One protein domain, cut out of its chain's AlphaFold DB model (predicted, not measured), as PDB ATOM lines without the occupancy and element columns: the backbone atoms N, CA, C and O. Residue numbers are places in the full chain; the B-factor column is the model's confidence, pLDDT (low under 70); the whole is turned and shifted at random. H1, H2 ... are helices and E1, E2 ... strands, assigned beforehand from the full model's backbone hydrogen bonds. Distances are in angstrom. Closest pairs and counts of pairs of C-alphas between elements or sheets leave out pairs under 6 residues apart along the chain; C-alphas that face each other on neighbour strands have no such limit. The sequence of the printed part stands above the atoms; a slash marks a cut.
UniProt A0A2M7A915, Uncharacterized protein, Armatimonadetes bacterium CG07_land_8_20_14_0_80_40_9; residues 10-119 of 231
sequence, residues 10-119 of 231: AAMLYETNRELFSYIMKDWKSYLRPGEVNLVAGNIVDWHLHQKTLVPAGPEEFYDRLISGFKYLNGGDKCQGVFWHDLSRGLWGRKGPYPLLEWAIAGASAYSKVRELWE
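What this domain is: This is residues 10 to 119 of the 231 residues of an uncharacterized protein of Armatimonadetes bacterium CG07_land_8_20_14_0_80_40_9 (UniProt A0A2M7A915). A small parallel sheet of three strands has H2 over one face, and H2 is the middle of a row of three long helices running the same way, with H1 on one side of it and H4 on the other. The short helix H3 sits at the end of the domain where H4 begins. The printed part has 110 residues with four named helices and three named strands, in the order E1 H1 E2 H2 E3 H3 H4; the sheet's order is E1 E2 E3, and the class is mostly helix. The whole is compact, with a radius of gyration of the C-alphas of 13.4 A and spans of 39 by 29 by 21 A.

How they stand to each other: E2, residues 39 to 44, is the inner strand between the edge strands E1, residues 10 to 12, and E3, residues 82 to 85. N 42 and O 11 are 2.8 A apart, and N 83 and O 41 are 2.9 A apart, both within hydrogen-bond range. H2, residues 58 to 72, is on the sheet at a height of 9.1 A, along the strands at 8 degrees to E2 on the local plane. H4, residues 100 to 117, touches H2 at a shallow tilt of 22 degrees, the closest C-alphas being those of Pro 59 and Trp 103, 5.0 A apart. H1, residues 18 to 31, is not on the sheet; with residues 25 to 29 alone it touches H2, the C-alphas of Lys 29 and Tyr 72 being closest at 5.4 A. E1, H1, E2 and E2, H2, E3 are strand-helix-strand units, parallel neighbour strands with a helix between, each with a right-handed crossover. H3, residues 88 to 92, only just touches H4, with 3 pairs of C-alphas within 8 A, the closest those of Gly 90 and Leu 100, 5.6 A apart. In H1, H2, H3 and H4 every O i to N i+4 pair is within hydrogen-bond range.

Where its parts are: E2 is 16.7 A long, H1 19.7 A, H2 20.9 A and H4 25.6 A. E1 begins at C-alpha 10, (149.126, 184.819, 307.334), and H4 ends at C-alpha 117, (153.956, 166.133, 306.381).

The domain as a whole: The C-alphas farthest apart, those of Glu 36 and Pro 97, are 39.8 A apart. The printed part has no cut; the link from E2 to H2 is long, and no printed residue has a pLDDT under 70.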
ATOM      1  N   ALA A  10     147.981 185.164 306.503       92.31
ATOM      2  CA  ALA A  10     149.126 184.819 307.334       92.31
ATOM      3  C   ALA A  10     148.788 184.966 308.824       92.31
ATOM      4  O   ALA A  10     148.596 186.076 309.315       92.31
ATOM      5  N   ALA A  11     148.738 183.849 309.552       92.44
ATOM      6  CA  ALA A  11     148.498 183.847 310.992       92.44
ATOM      7  C   ALA A  11     149.829 183.883 311.756       92.44
ATOM      8  O   ALA A  11     150.663 182.996 311.583       92.44
ATOM      9  N   MET A  12     150.023 184.884 312.616       94.69
ATOM     10  CA  MET A  12     151.241 185.038 313.419       94.69
ATOM     11  C   MET A  12     151.106 184.375 314.791       94.69
ATOM     12  O   MET A  12     150.164 184.640 315.528       94.69
ATOM     13  N   LEU A  13     152.067 183.522 315.154       93.12
ATOM     14  CA  LEU A  13     151.970 182.614 316.303       93.12
ATOM     15  C   LEU A  13     152.863 183.019 317.489       93.12
ATOM     16  O   LEU A  13     153.505 182.180 318.121       93.12
ATOM     17  N   TYR A  14     152.908 184.305 317.822       90.81
ATOM     18  CA  TYR A  14     153.687 184.843 318.947       90.81
ATOM     19  C   TYR A  14     152.797 185.631 319.927       90.81
ATOM     20  O   TYR A  14     151.584 185.652 319.768       90.81
ATOM     21  N   GLU A  15     153.376 186.212 320.989       91.44
ATOM     22  CA  GLU A  15     152.666 187.054 321.986       91.44
ATOM     23  C   GLU A  15     151.633 186.341 322.869       91.44
ATOM     24  O   GLU A  15     150.865 186.959 323.594       91.44
ATOM     25  N   THR A  16     151.695 185.017 322.904       91.75
ATOM     26  CA  THR A  16     150.879 184.183 323.788       91.75
ATOM     27  C   THR A  16     151.753 183.222 324.592       91.75
ATOM     28  O   THR A  16     152.856 182.868 324.156       91.75
ATOM     29  N   ASN A  17     151.299 182.809 325.776       92.00
ATOM     30  CA  ASN A  17     151.944 181.751 326.558       92.00
ATOM     31  C   ASN A  17     151.549 180.359 326.019       92.00
ATOM     32  O   ASN A  17     150.687 180.244 325.151       92.00
ATOM     33  N   ARG A  18     152.198 179.284 326.487       90.88
ATOM     34  CA  ARG A  18     151.973 177.931 325.937       90.88
ATOM     35  C   ARG A  18     150.551 177.411 326.186       90.88
ATOM     36  O   ARG A  18     150.011 176.695 325.341       90.88
ATOM     37  N   GLU A  19     149.955 177.756 327.323       92.69
ATOM     38  CA  GLU A  19     148.598 177.345 327.685       92.69
ATOM     39  C   GLU A  19     147.568 177.992 326.757       92.69
ATOM     40  O   GLU A  19     146.825 177.291 326.068       92.69
ATOM     41  N   LEU A  20     147.605 179.320 326.648       93.50
ATOM     42  CA  LEU A  20     146.731 180.081 325.767       93.50
ATOM     43  C   LEU A  20     146.991 179.744 324.292       93.50
ATOM     44  O   LEU A  20     146.041 179.595 323.535       93.50
ATOM     45  N   PHE A  21     148.245 179.530 323.879       94.69
ATOM     46  CA  PHE A  21     148.558 179.014 322.543       94.69
ATOM     47  C   PHE A  21     147.833 177.691 322.270       94.69
ATOM     48  O   PHE A  21     147.197 177.525 321.231       94.69
ATOM     49  N   SER A  22     147.894 176.754 323.218       92.88
ATOM     50  CA  SER A  22     147.239 175.449 323.090       92.88
ATOM     51  C   SER A  22     145.716 175.576 323.042       92.88
ATOM     52  O   SER A  22     145.072 174.820 322.316       92.88
ATOM     53  N   TYR A  23     145.145 176.524 323.788       93.50
ATOM     54  CA  TYR A  23     143.726 176.859 323.715       93.50
ATOM     55  C   TYR A  23     143.353 177.406 322.330       93.50
ATOM     56  O   TYR A  23     142.474 176.845 321.684       93.50
ATOM     57  N   ILE A  24     144.084 178.406 321.822       91.38
ATOM     58  CA  ILE A  24     143.849 179.010 320.499       91.38
ATOM     59  C   ILE A  24     143.916 177.952 319.392       91.38
ATOM     60  O   ILE A  24     143.049 177.929 318.528       91.38
ATOM     61  N   MET A  25     144.894 177.037 319.422       92.81
ATOM     62  CA  MET A  25     144.986 175.968 318.415       92.81
ATOM     63  C   MET A  25     143.782 175.018 318.435       92.81
ATOM     64  O   MET A  25     143.395 174.506 317.386       92.81
ATOM     65  N   LYS A  26     143.198 174.752 319.611       91.44
ATOM     66  CA  LYS A  26     141.982 173.932 319.729       91.44
ATOM     67  C   LYS A  26     140.757 174.688 319.229       91.44
ATOM     68  O   LYS A  26     139.976 174.118 318.476       91.44
ATOM     69  N   ASP A  27     140.630 175.948 319.626       90.31
ATOM     70  CA  ASP A  27     139.502 176.812 319.287       90.31
ATOM     71  C   ASP A  27     139.438 177.100 317.777       90.31
ATOM     72  O   ASP A  27     138.422 176.851 317.130       90.31
ATOM     73  N   TRP A  28     140.569 177.477 317.169       88.44
ATOM     74  CA  TRP A  28     140.673 177.687 315.719       88.44
ATOM     75  C   TRP A  28     140.355 176.431 314.914       88.44
ATOM     76  O   TRP A  28     139.670 176.510 313.893       88.44
ATOM     77  N   LYS A  29     140.808 175.266 315.391       87.44
ATOM     78  CA  LYS A  29     140.491 173.979 314.767       87.44
ATOM     79  C   LYS A  29     138.979 173.723 314.712       87.44
ATOM     80  O   LYS A  29     138.531 173.063 313.783       87.44
ATOM     81  N   SER A  30     138.211 174.195 315.694       86.88
ATOM     82  CA  SER A  30     136.744 174.089 315.687       86.88
ATOM     83  C   SER A  30     136.036 175.232 314.960       86.88
ATOM     84  O   SER A  30     134.896 175.050 314.542       86.88
ATOM     85  N   TYR A  31     136.681 176.392 314.823       87.50
ATOM     86  CA  TYR A  31     136.073 177.589 314.244       87.50
ATOM     87  C   TYR A  31     136.053 177.576 312.709       87.50
ATOM     88  O   TYR A  31     135.067 177.993 312.107       87.50
ATOM     89  N   LEU A  32     137.125 177.094 312.073       86.31
ATOM     90  CA  LEU A  32     137.243 177.033 310.611       86.31
ATOM     91  C   LEU A  32     136.971 175.624 310.088       86.31
ATOM     92  O   LEU A  32     137.390 174.640 310.700       86.31
ATOM     93  N   ARG A  33     136.338 175.508 308.917       85.88
ATOM     94  CA  ARG A  33     136.294 174.244 308.169       85.88
ATOM     95  C   ARG A  33     137.453 174.178 307.166       85.88
ATOM     96  O   ARG A  33     137.829 175.208 306.600       85.88
ATOM     97  N   PRO A  34     138.010 172.981 306.901       84.19
ATOM     98  CA  PRO A  34     139.050 172.821 305.890       84.19
ATOM     99  C   PRO A  34     138.630 173.395 304.529       84.19
ATOM    100  O   PRO A  34     137.554 173.083 304.021       84.19
ATOM    101  N   GLY A  35     139.493 174.228 303.942       79.88
ATOM    102  CA  GLY A  35     139.291 174.811 302.609       79.88
ATOM    103  C   GLY A  35     138.487 176.115 302.576       79.88
ATOM    104  O   GLY A  35     138.315 176.678 301.497       79.88
ATOM    105  N   GLU A  36     138.026 176.628 303.723       83.56
ATOM    106  CA  GLU A  36     137.352 177.934 303.783       83.56
ATOM    107  C   GLU A  36     138.323 179.113 303.658       83.56
ATOM    108  O   GLU A  36     137.944 180.158 303.136       83.56
ATOM    109  N   VAL A  37     139.568 178.952 304.126       85.19
ATOM    110  CA  VAL A  37     140.591 180.006 304.116       85.19
ATOM    111  C   VAL A  37     141.952 179.430 303.728       85.19
ATOM    112  O   VAL A  37     142.401 178.413 304.260       85.19
ATOM    113  N   ASN A  38     142.663 180.123 302.840       87.75
ATOM    114  CA  ASN A  38     144.043 179.797 302.491       87.75
ATOM    115  C   ASN A  38     145.001 180.328 303.561       87.75
ATOM    116  O   ASN A  38     145.460 181.466 303.487       87.75
ATOM    117  N   LEU A  39     145.306 179.515 304.572       91.94
ATOM    118  CA  LEU A  39     146.149 179.927 305.699       91.94
ATOM    119  C   LEU A  39     147.617 179.538 305.528       91.94
ATOM    120  O   LEU A  39     147.927 178.435 305.080       91.94
ATOM    121  N   VAL A  40     148.523 180.405 305.987       94.00
ATOM    122  CA  VAL A  40     149.927 180.069 306.277       94.00
ATOM    123  C   VAL A  40     150.276 180.419 307.717       94.00
ATOM    124  O   VAL A  40     149.883 181.467 308.233       94.00
ATOM    125  N   ALA A  41     151.043 179.548 308.371       95.38
ATOM    126  CA  ALA A  41     151.476 179.754 309.748       95.38
ATOM    127  C   ALA A  41     152.812 180.509 309.801       95.38
ATOM    128  O   ALA A  41     153.840 180.028 309.325       95.38
ATOM    129  N   GLY A  42     152.804 181.692 310.401       96.06
ATOM    130  CA  GLY A  42     153.968 182.542 310.591       96.06
ATOM    131  C   GLY A  42     154.438 182.571 312.034       96.06
ATOM    132  O   GLY A  42     153.650 182.483 312.974       96.06
ATOM    133  N   ASN A  43     155.739 182.744 312.228       95.88
ATOM    134  CA  ASN A  43     156.300 183.027 313.544       95.88
ATOM    135  C   ASN A  43     157.541 183.926 313.426       95.88
ATOM    136  O   ASN A  43     158.042 184.159 312.326       95.88
ATOM    137  N   ILE A  44     158.029 184.441 314.554       94.56
ATOM    138  CA  ILE A  44     159.086 185.454 314.636       94.56
ATOM    139  C   ILE A  44     160.277 184.997 315.487       94.56
ATOM    140  O   ILE A  44     160.121 184.282 316.476       94.56
ATOM    141  N   VAL A  45     161.483 185.457 315.153       94.25
ATOM    142  CA  VAL A  45     162.671 185.277 316.004       94.25
ATOM    143  C   VAL A  45     162.662 186.323 317.123       94.25
ATOM    144  O   VAL A  45     163.264 187.389 317.010       94.25
ATOM    145  N   ASP A  46     161.952 186.039 318.215       94.94
ATOM    146  CA  ASP A  46     161.918 186.920 319.389       94.94
ATOM    147  C   ASP A  46     161.592 186.142 320.672       94.94
ATOM    148  O   ASP A  46     160.453 185.744 320.915       94.94
ATOM    149  N   TRP A  47     162.588 185.943 321.534       95.75
ATOM    150  CA  TRP A  47     162.437 185.198 322.784       95.75
ATOM    151  C   TRP A  47     161.470 185.866 323.767       95.75
ATOM    152  O   TRP A  47     160.802 185.172 324.530       95.75
ATOM    153  N   HIS A  48     161.348 187.199 323.743       94.88
ATOM    154  CA  HIS A  48     160.421 187.899 324.634       94.88
ATOM    155  C   HIS A  48     158.972 187.653 324.224       94.88
ATOM    156  O   HIS A  48     158.137 187.406 325.088       94.88
ATOM    157  N   LEU A  49     158.684 187.651 322.919       94.31
ATOM    158  CA  LEU A  49     157.335 187.360 322.416       94.31
ATOM    159  C   LEU A  49     156.955 185.878 322.586       94.31
ATOM    160  O   LEU A  49     155.772 185.541 322.627       94.31
ATOM    161  N   HIS A  50     157.952 185.013 322.784       94.88
ATOM    162  CA  HIS A  50     157.804 183.629 323.248       94.88
ATOM    163  C   HIS A  50     157.847 183.508 324.786       94.88
ATOM    164  O   HIS A  50     158.201 182.461 325.326       94.88
ATOM    165  N   GLN A  51     157.502 184.581 325.505       95.62
ATOM    166  CA  GLN A  51     157.350 184.612 326.964       95.62
ATOM    167  C   GLN A  51     158.608 184.209 327.738       95.62
ATOM    168  O   GLN A  51     158.532 183.667 328.837       95.62
ATOM    169  N   LYS A  52     159.786 184.464 327.154       96.12
ATOM    170  CA  LYS A  52     161.086 184.127 327.743       96.12
ATOM    171  C   LYS A  52     161.194 182.651 328.164       96.12
ATOM    172  O   LYS A  52     161.883 182.325 329.130       96.12
ATOM    173  N   THR A  53     160.524 181.750 327.440       95.44
ATOM    174  CA  THR A  53     160.501 180.324 327.782       95.44
ATOM    175  C   THR A  53     161.897 179.699 327.770       95.44
ATOM    176  O   THR A  53     162.728 179.986 326.901       95.44
ATOM    177  N   LEU A  54     162.136 178.830 328.751       96.12
ATOM    178  CA  LEU A  54     163.330 177.992 328.859       96.12
ATOM    179  C   LEU A  54     163.005 176.503 328.679       96.12
ATOM    180  O   LEU A  54     163.898 175.726 328.339       96.12
ATOM    181  N   VAL A  55     161.747 176.106 328.916       94.38
ATOM    182  CA  VAL A  55     161.243 174.738 328.742       94.38
ATOM    183  C   VAL A  55     159.831 174.793 328.133       94.38
ATOM    184  O   VAL A  55     158.881 175.078 328.857       94.38
ATOM    185  N   PRO A  56     159.675 174.515 326.827       95.69
ATOM    186  CA  PRO A  56     160.742 174.254 325.854       95.69
ATOM    187  C   PRO A  56     161.655 175.474 325.646       95.69
ATOM    188  O   PRO A  56     161.312 176.597 326.020       95.69
ATOM    189  N   ALA A  57     162.841 175.259 325.076       97.38
ATOM    190  CA  ALA A  57     163.751 176.361 324.753       97.38
ATOM    191  C   ALA A  57     163.117 177.326 323.731       97.38
ATOM    192  O   ALA A  57     162.274 176.911 322.945       97.38
ATOM    193  N   GLY A  58     163.539 178.593 323.677       96.56
ATOM    194  CA  GLY A  58     162.983 179.584 322.733       96.56
ATOM    195  C   GLY A  58     162.876 179.095 321.271       96.56
ATOM    196  O   GLY A  58     161.776 179.106 320.720       96.56
ATOM    197  N   PRO A  59     163.966 178.599 320.650       97.56
ATOM    198  CA  PRO A  59     163.921 178.013 319.305       97.56
ATOM    199  C   PRO A  59     163.033 176.761 319.187       97.56
ATOM    200  O   PRO A  59     162.430 176.520 318.144       97.56
ATOM    201  N   GLU A  60     162.935 175.962 320.250       97.88
ATOM    202  CA  GLU A  60     162.070 174.774 320.307       97.88
ATOM    203  C   GLU A  60     160.589 175.174 320.338       97.88
ATOM    204  O   GLU A  60     159.806 174.664 319.543       97.88
ATOM    205  N   GLU A  61     160.221 176.159 321.163       97.62
ATOM    206  CA  GLU A  61     158.887 176.770 321.174       97.62
ATOM    207  C   GLU A  61     158.538 177.343 319.798       97.62
ATOM    208  O   GLU A  61     157.442 177.133 319.287       97.62
ATOM    209  N   PHE A  62     159.484 178.037 319.169       97.25
ATOM    210  CA  PHE A  62     159.300 178.606 317.842       97.25
ATOM    211  C   PHE A  62     158.951 177.545 316.788       97.25
ATOM    212  O   PHE A  62     157.987 177.719 316.037       97.25
ATOM    213  N   TYR A  63     159.710 176.443 316.758       98.06
ATOM    214  CA  TYR A  63     159.440 175.293 315.894       98.06
ATOM    215  C   TYR A  63     158.073 174.670 316.203       98.06
ATOM    216  O   TYR A  63     157.269 174.459 315.292       98.06
ATOM    217  N   ASP A  64     157.788 174.415 317.481       97.50
ATOM    218  CA  ASP A  64     156.545 173.789 317.928       97.50
ATOM    219  C   ASP A  64     155.319 174.587 317.495       97.50
ATOM    220  O   ASP A  64     154.328 174.008 317.039       97.50
ATOM    221  N   ARG A  65     155.383 175.917 317.614       97.12
ATOM    222  CA  ARG A  65     154.289 176.798 317.207       97.12
ATOM    223  C   ARG A  65     154.066 176.770 315.708       97.12
ATOM    224  O   ARG A  65     152.922 176.609 315.297       97.12
ATOM    225  N   LEU A  66     155.126 176.830 314.898       97.31
ATOM    226  CA  LEU A  66     155.001 176.711 313.441       97.31
ATOM    227  C   LEU A  66     154.343 175.388 313.031       97.31
ATOM    228  O   LEU A  66     153.423 175.389 312.217       97.31
ATOM    229  N   ILE A  67     154.770 174.263 313.613       97.56
ATOM    230  CA  ILE A  67     154.218 172.944 313.270       97.56
ATOM    231  C   ILE A  67     152.797 172.754 313.797       97.56
ATOM    232  O   ILE A  67     151.973 172.137 313.122       97.56
ATOM    233  N   SER A  68     152.488 173.278 314.981       96.06
ATOM    234  CA  SER A  68     151.128 173.238 315.523       96.06
ATOM    235  C   SER A  68     150.187 174.090 314.681       96.06
ATOM    236  O   SER A  68     149.133 173.608 314.278       96.06
ATOM    237  N   GLY A  69     150.607 175.308 314.332       95.38
ATOM    238  CA  GLY A  69     149.835 176.187 313.467       95.38
ATOM    239  C   GLY A  69     149.571 175.553 312.109       95.38
ATOM    240  O   GLY A  69     148.424 175.449 311.685       95.38
ATOM    241  N   PHE A  70     150.623 175.013 311.489       95.94
ATOM    242  CA  PHE A  70     150.519 174.291 310.228       95.94
ATOM    243  C   PHE A  70     149.486 173.161 310.264       95.94
ATOM    244  O   PHE A  70     148.799 172.959 309.275       95.94
ATOM    245  N   LYS A  71     149.367 172.423 311.374       94.00
ATOM    246  CA  LYS A  71     148.454 171.276 311.487       94.00
ATOM    247  C   LYS A  71     147.026 171.631 311.883       94.00
ATOM    248  O   LYS A  71     146.140 170.820 311.645       94.00
ATOM    249  N   TYR A  72     146.820 172.738 312.594       92.38
ATOM    250  CA  TYR A  72     145.569 172.941 313.329       92.38
ATOM    251  C   TYR A  72     144.819 174.223 312.982       92.38
ATOM    252  O   TYR A  72     143.613 174.257 313.205       92.38
ATOM    253  N   LEU A  73     145.468 175.237 312.397       91.12
ATOM    254  CA  LEU A  73     144.788 176.499 312.081       91.12
ATOM    255  C   LEU A  73     143.687 176.340 311.025       91.12
ATOM    256  O   LEU A  73     142.692 177.043 311.100       91.12
ATOM    257  N   ASN A  74     143.839 175.432 310.057       89.12
ATOM    258  CA  ASN A  74     142.895 175.263 308.947       89.12
ATOM    259  C   ASN A  74     141.848 174.174 309.245       89.12
ATOM    260  O   ASN A  74     141.765 173.165 308.546       89.12
ATOM    261  N   GLY A  75     141.115 174.310 310.355       84.88
ATOM    262  CA  GLY A  75     140.093 173.328 310.745       84.88
ATOM    263  C   GLY A  75     140.652 171.939 311.078       84.88
ATOM    264  O   GLY A  75     139.972 170.923 310.935       84.88
ATOM    265  N   GLY A  76     141.926 171.869 311.477       82.44
ATOM    266  CA  GLY A  76     142.632 170.605 311.700       82.44
ATOM    267  C   GLY A  76     143.231 169.958 310.450       82.44
ATOM    268  O   GLY A  76     143.862 168.908 310.590       82.44
ATOM    269  N   ASP A  77     143.061 170.561 309.272       88.31
ATOM    270  CA  ASP A  77     143.828 170.220 308.076       88.31
ATOM    271  C   ASP A  77     145.122 171.052 307.991       88.31
ATOM    272  O   ASP A  77     145.336 172.021 308.730       88.31
ATOM    273  N   LYS A  78     146.023 170.654 307.091       92.50
ATOM    274  CA  LYS A  78     147.300 171.327 306.862       92.50
ATOM    275  C   LYS A  78     147.069 172.719 306.262       92.50
ATOM    276  O   LYS A  78     146.260 172.909 305.355       92.50
ATOM    277  N   CYS A  79     147.824 173.699 306.746       93.31
ATOM    278  CA  CYS A  79     147.950 175.011 306.116       93.31
ATOM    279  C   CYS A  79     148.662 174.906 304.758       93.31
ATOM    280  O   CYS A  79     149.353 173.924 304.482       93.31
ATOM    281  N   GLN A  80     148.591 175.975 303.960       92.44
ATOM    282  CA  GLN A  80     149.304 176.146 302.686       92.44
ATOM    283  C   GLN A  80     150.816 176.340 302.855       92.44
ATOM    284  O   GLN A  80     151.537 176.479 301.875       92.44
ATOM    285  N   GLY A  81     151.316 176.368 304.090       93.75
ATOM    286  CA  GLY A  81     152.736 176.449 304.381       93.75
ATOM    287  C   GLY A  81     153.024 177.088 305.729       93.75
ATOM    288  O   GLY A  81     152.128 177.347 306.539       93.75
ATOM    289  N   VAL A  82     154.308 177.344 305.948       96.25
ATOM    290  CA  VAL A  82     154.810 178.107 307.089       96.25
ATOM    291  C   VAL A  82     155.765 179.186 306.596       96.25
ATOM    292  O   VAL A  82     156.305 179.058 305.499       96.25
ATOM    293  N   PHE A  83     156.002 180.228 307.386       95.00
ATOM    294  CA  PHE A  83     157.004 181.233 307.046       95.00
ATOM    295  C   PHE A  83     157.692 181.832 308.271       95.00
ATOM    296  O   PHE A  83     157.221 181.758 309.408       95.00
ATOM    297  N   TRP A  84     158.844 182.431 308.000       92.06
ATOM    298  CA  TRP A  84     159.663 183.155 308.957       92.06
ATOM    299  C   TRP A  84     159.431 184.651 308.809       92.06
ATOM    300  O   TRP A  84     159.737 185.221 307.764       92.06
ATOM    301  N   HIS A  85     158.907 185.284 309.851       90.31
ATOM    302  CA  HIS A  85     158.696 186.722 309.873       90.31
ATOM    303  C   HIS A  85     159.874 187.453 310.515       90.31
ATOM    304  O   HIS A  85     160.481 186.962 311.469       90.31
ATOM    305  N   ASP A  86     160.150 188.649 309.993       85.12
ATOM    306  CA  ASP A  86     161.114 189.608 310.529       85.12
ATOM    307  C   ASP A  86     162.502 189.002 310.824       85.12
ATOM    308  O   ASP A  86     162.990 188.958 311.957       85.12
ATOM    309  N   LEU A  87     163.168 188.534 309.759       86.25
ATOM    310  CA  LEU A  87     164.534 187.993 309.807       86.25
ATOM    311  C   LEU A  87     165.545 188.963 310.431       86.25
ATOM    312  O   LEU A  87     166.539 188.524 311.013       86.25
ATOM    313  N   SER A  88     165.278 190.269 310.346       89.12
ATOM    314  CA  SER A  88     166.124 191.319 310.917       89.12
ATOM    315  C   SER A  88     166.303 191.145 312.430       89.12
ATOM    316  O   SER A  88     167.391 191.372 312.964       89.12
ATOM    317  N   ARG A  89     165.292 190.608 313.129       87.19
ATOM    318  CA  ARG A  89     165.382 190.292 314.563       87.19
ATOM    319  C   ARG A  89     166.317 189.133 314.870       87.19
ATOM    320  O   ARG A  89     166.894 189.071 315.957       87.19
ATOM    321  N   GLY A  90     166.555 188.258 313.901       85.12
ATOM    322  CA  GLY A  90     167.634 187.289 313.985       85.12
ATOM    323  C   GLY A  90     169.006 187.960 314.124       85.12
ATOM    324  O   GLY A  90     169.865 187.472 314.855       85.12
ATOM    325  N   LEU A  91     169.208 189.128 313.519       87.31
ATOM    326  CA  LEU A  91     170.463 189.875 313.607       87.31
ATOM    327  C   LEU A  91     170.474 190.807 314.824       87.31
ATOM    328  O   LEU A  91     171.358 190.685 315.674       87.31
ATOM    329  N   TRP A  92     169.438 191.631 314.986       88.56
ATOM    330  CA  TRP A  92     169.422 192.749 315.947       88.56
ATOM    331  C   TRP A  92     168.329 192.662 317.019       88.56
ATOM    332  O   TRP A  92     168.213 193.536 317.872       88.56
ATOM    333  N   GLY A  93     167.517 191.610 316.995       89.88
ATOM    334  CA  GLY A  93     166.383 191.434 317.895       89.88
ATOM    335  C   GLY A  93     166.707 190.692 319.189       89.88
ATOM    336  O   GLY A  93     167.834 190.268 319.469       89.88
ATOM    337  N   ARG A  94     165.657 190.497 319.991       94.44
ATOM    338  CA  ARG A  94     165.710 189.921 321.339       94.44
ATOM    339  C   ARG A  94     165.733 188.389 321.300       94.44
ATOM    340  O   ARG A  94     164.762 187.732 321.662       94.44
ATOM    341  N   LYS A  95     166.855 187.807 320.885       94.19
ATOM    342  CA  LYS A  95     167.016 186.347 320.701       94.19
ATOM    343  C   LYS A  95     167.050 185.509 321.987       94.19
ATOM    344  O   LYS A  95     166.969 184.283 321.917       94.19
ATOM    345  N   GLY A  96     167.175 186.149 323.150       92.88
ATOM    346  CA  GLY A  96     167.398 185.451 324.417       92.88
ATOM    347  C   GLY A  96     168.795 184.826 324.500       92.88
ATOM    348  O   GLY A  96     169.686 185.238 323.758       92.88
ATOM    349  N   PRO A  97     169.009 183.826 325.374       96.06
ATOM    350  CA  PRO A  97     170.304 183.154 325.548       96.06
ATOM    351  C   PRO A  97     170.646 182.198 324.386       96.06
ATOM    352  O   PRO A  97     171.478 181.307 324.551       96.06
ATOM    353  N   TYR A  98     169.966 182.332 323.244       96.25
ATOM    354  CA  TYR A  98     170.064 181.431 322.105       96.25
ATOM    355  C   TYR A  98     170.686 182.169 320.913       96.25
ATOM    356  O   TYR A  98     170.195 183.240 320.531       96.25
ATOM    357  N   PRO A  99     171.735 181.615 320.288       94.62
ATOM    358  CA  PRO A  99     172.360 182.222 319.124       94.62
ATOM    359  C   PRO A  99     171.432 182.127 317.907       94.62
ATOM    360  O   PRO A  99     170.588 181.234 317.818       94.62
ATOM    361  N   LEU A 100     171.622 183.014 316.925       94.88
ATOM    362  CA  LEU A 100     170.831 183.027 315.684       94.88
ATOM    363  C   LEU A 100     170.815 181.660 314.984       94.88
ATOM    364  O   LEU A 100     169.781 181.251 314.462       94.88
ATOM    365  N   LEU A 101     171.939 180.940 315.001       95.88
ATOM    366  CA  LEU A 101     172.045 179.629 314.368       95.88
ATOM    367  C   LEU A 101     171.000 178.636 314.903       95.88
ATOM    368  O   LEU A 101     170.423 177.895 314.116       95.88
ATOM    369  N   GLU A 102     170.707 178.642 316.205       97.38
ATOM    370  CA  GLU A 102     169.695 177.744 316.778       97.38
ATOM    371  C   GLU A 102     168.289 178.079 316.295       97.38
ATOM    372  O   GLU A 102     167.529 177.181 315.936       97.38
ATOM    373  N   TRP A 103     167.961 179.368 316.210       97.19
ATOM    374  CA  TRP A 103     166.717 179.795 315.586       97.19
ATOM    375  C   TRP A 103     166.670 179.298 314.139       97.19
ATOM    376  O   TRP A 103     165.708 178.639 313.754       97.19
ATOM    377  N   ALA A 104     167.704 179.568 313.334       96.69
ATOM    378  CA  ALA A 104     167.740 179.193 311.917       96.69
ATOM    379  C   ALA A 104     167.578 177.676 311.711       96.69
ATOM    380  O   ALA A 104     166.839 177.239 310.826       96.69
ATOM    381  N   ILE A 105     168.213 176.869 312.565       98.06
ATOM    382  CA  ILE A 105     168.056 175.412 312.587       98.06
ATOM    383  C   ILE A 105     166.612 175.022 312.911       98.06
ATOM    384  O   ILE A 105     166.055 174.164 312.223       98.06
ATOM    385  N   ALA A 106     165.989 175.639 313.918       98.06
ATOM    386  CA  ALA A 106     164.594 175.378 314.265       98.06
ATOM    387  C   ALA A 106     163.652 175.678 313.088       98.06
ATOM    388  O   ALA A 106     162.753 174.895 312.785       98.06
ATOM    389  N   GLY A 107     163.919 176.749 312.342       97.25
ATOM    390  CA  GLY A 107     163.190 177.090 311.122       97.25
ATOM    391  C   GLY A 107     163.366 176.121 309.976       97.25
ATOM    392  O   GLY A 107     162.389 175.628 309.416       97.25
ATOM    393  N   ALA A 108     164.617 175.810 309.646       97.69
ATOM    394  CA  ALA A 108     164.935 174.824 308.621       97.69
ATOM    395  C   ALA A 108     164.344 173.446 308.963       97.69
ATOM    396  O   ALA A 108     163.904 172.708 308.076       97.69
ATOM    397  N   SER A 109     164.280 173.119 310.255       98.50
ATOM    398  CA  SER A 109     163.618 171.912 310.751       98.50
ATOM    399  C   SER A 109     162.106 171.983 310.590       98.50
ATOM    400  O   SER A 109     161.508 170.990 310.183       98.50
ATOM    401  N   ALA A 110     161.484 173.145 310.820       98.19
ATOM    402  CA  ALA A 110     160.061 173.337 310.563       98.19
ATOM    403  C   ALA A 110     159.732 173.118 309.077       98.19
ATOM    404  O   ALA A 110     158.851 172.325 308.763       98.19
ATOM    405  N   TYR A 111     160.501 173.706 308.154       97.56
ATOM    406  CA  TYR A 111     160.328 173.466 306.713       97.56
ATOM    407  C   TYR A 111     160.569 172.007 306.315       97.56
ATOM    408  O   TYR A 111     159.844 171.448 305.492       97.56
ATOM    409  N   SER A 112     161.570 171.357 306.912       98.06
ATOM    410  CA  SER A 112     161.817 169.927 306.702       98.06
ATOM    411  C   SER A 112     160.634 169.084 307.168       98.06
ATOM    412  O   SER A 112     160.206 168.189 306.443       98.06
ATOM    413  N   LYS A 113     160.042 169.426 308.316       97.88
ATOM    414  CA  LYS A 113     158.863 168.741 308.836       97.88
ATOM    415  C   LYS A 113     157.605 169.013 308.014       97.88
ATOM    416  O   LYS A 113     156.820 168.096 307.820       97.88
ATOM    417  N   VAL A 114     157.416 170.228 307.503       97.50
ATOM    418  CA  VAL A 114     156.309 170.558 306.588       97.50
ATOM    419  C   VAL A 114     156.396 169.721 305.316       97.50
ATOM    420  O   VAL A 114     155.410 169.089 304.951       97.50
ATOM    421  N   ARG A 115     157.579 169.624 304.695       96.31
ATOM    422  CA  ARG A 115     157.785 168.754 303.522       96.31
ATOM    423  C   ARG A 115     157.533 167.282 303.829       96.31
ATOM    424  O   ARG A 115     156.910 166.598 303.030       96.31
ATOM    425  N   GLU A 116     157.957 166.808 305.002       95.56
ATOM    426  CA  GLU A 116     157.638 165.450 305.462       95.56
ATOM    427  C   GLU A 116     156.120 165.244 305.590       95.56
ATOM    428  O   GLU A 116     155.595 164.228 305.148       95.56
ATOM    429  N   LEU A 117     155.405 166.207 306.183       95.12
ATOM    430  CA  LEU A 117     153.956 166.133 306.381       95.12
ATOM    431  C   LEU A 117     153.175 166.247 305.070       95.12
ATOM    432  O   LEU A 117     152.103 165.662 304.974       95.12
ATOM    433  N   TRP A 118     153.667 166.991 304.086       95.06
ATOM    434  CA  TRP A 118     153.097 167.039 302.736       95.06
ATOM    435  C   TRP A 118     153.573 165.914 301.822       95.06
ATOM    436  O   TRP A 118     153.138 165.863 300.679       95.06
ATOM    437  N   GLU A 119     154.450 165.030 302.301       94.38
ATOM    438  CA  GLU A 119     154.971 163.908 301.514       94.38
ATOM    439  C   GLU A 119     155.721 164.367 300.247       94.38
ATOM    440  O   GLU A 119     155.802 163.656 299.253       94.38
TER     441      GLU A 119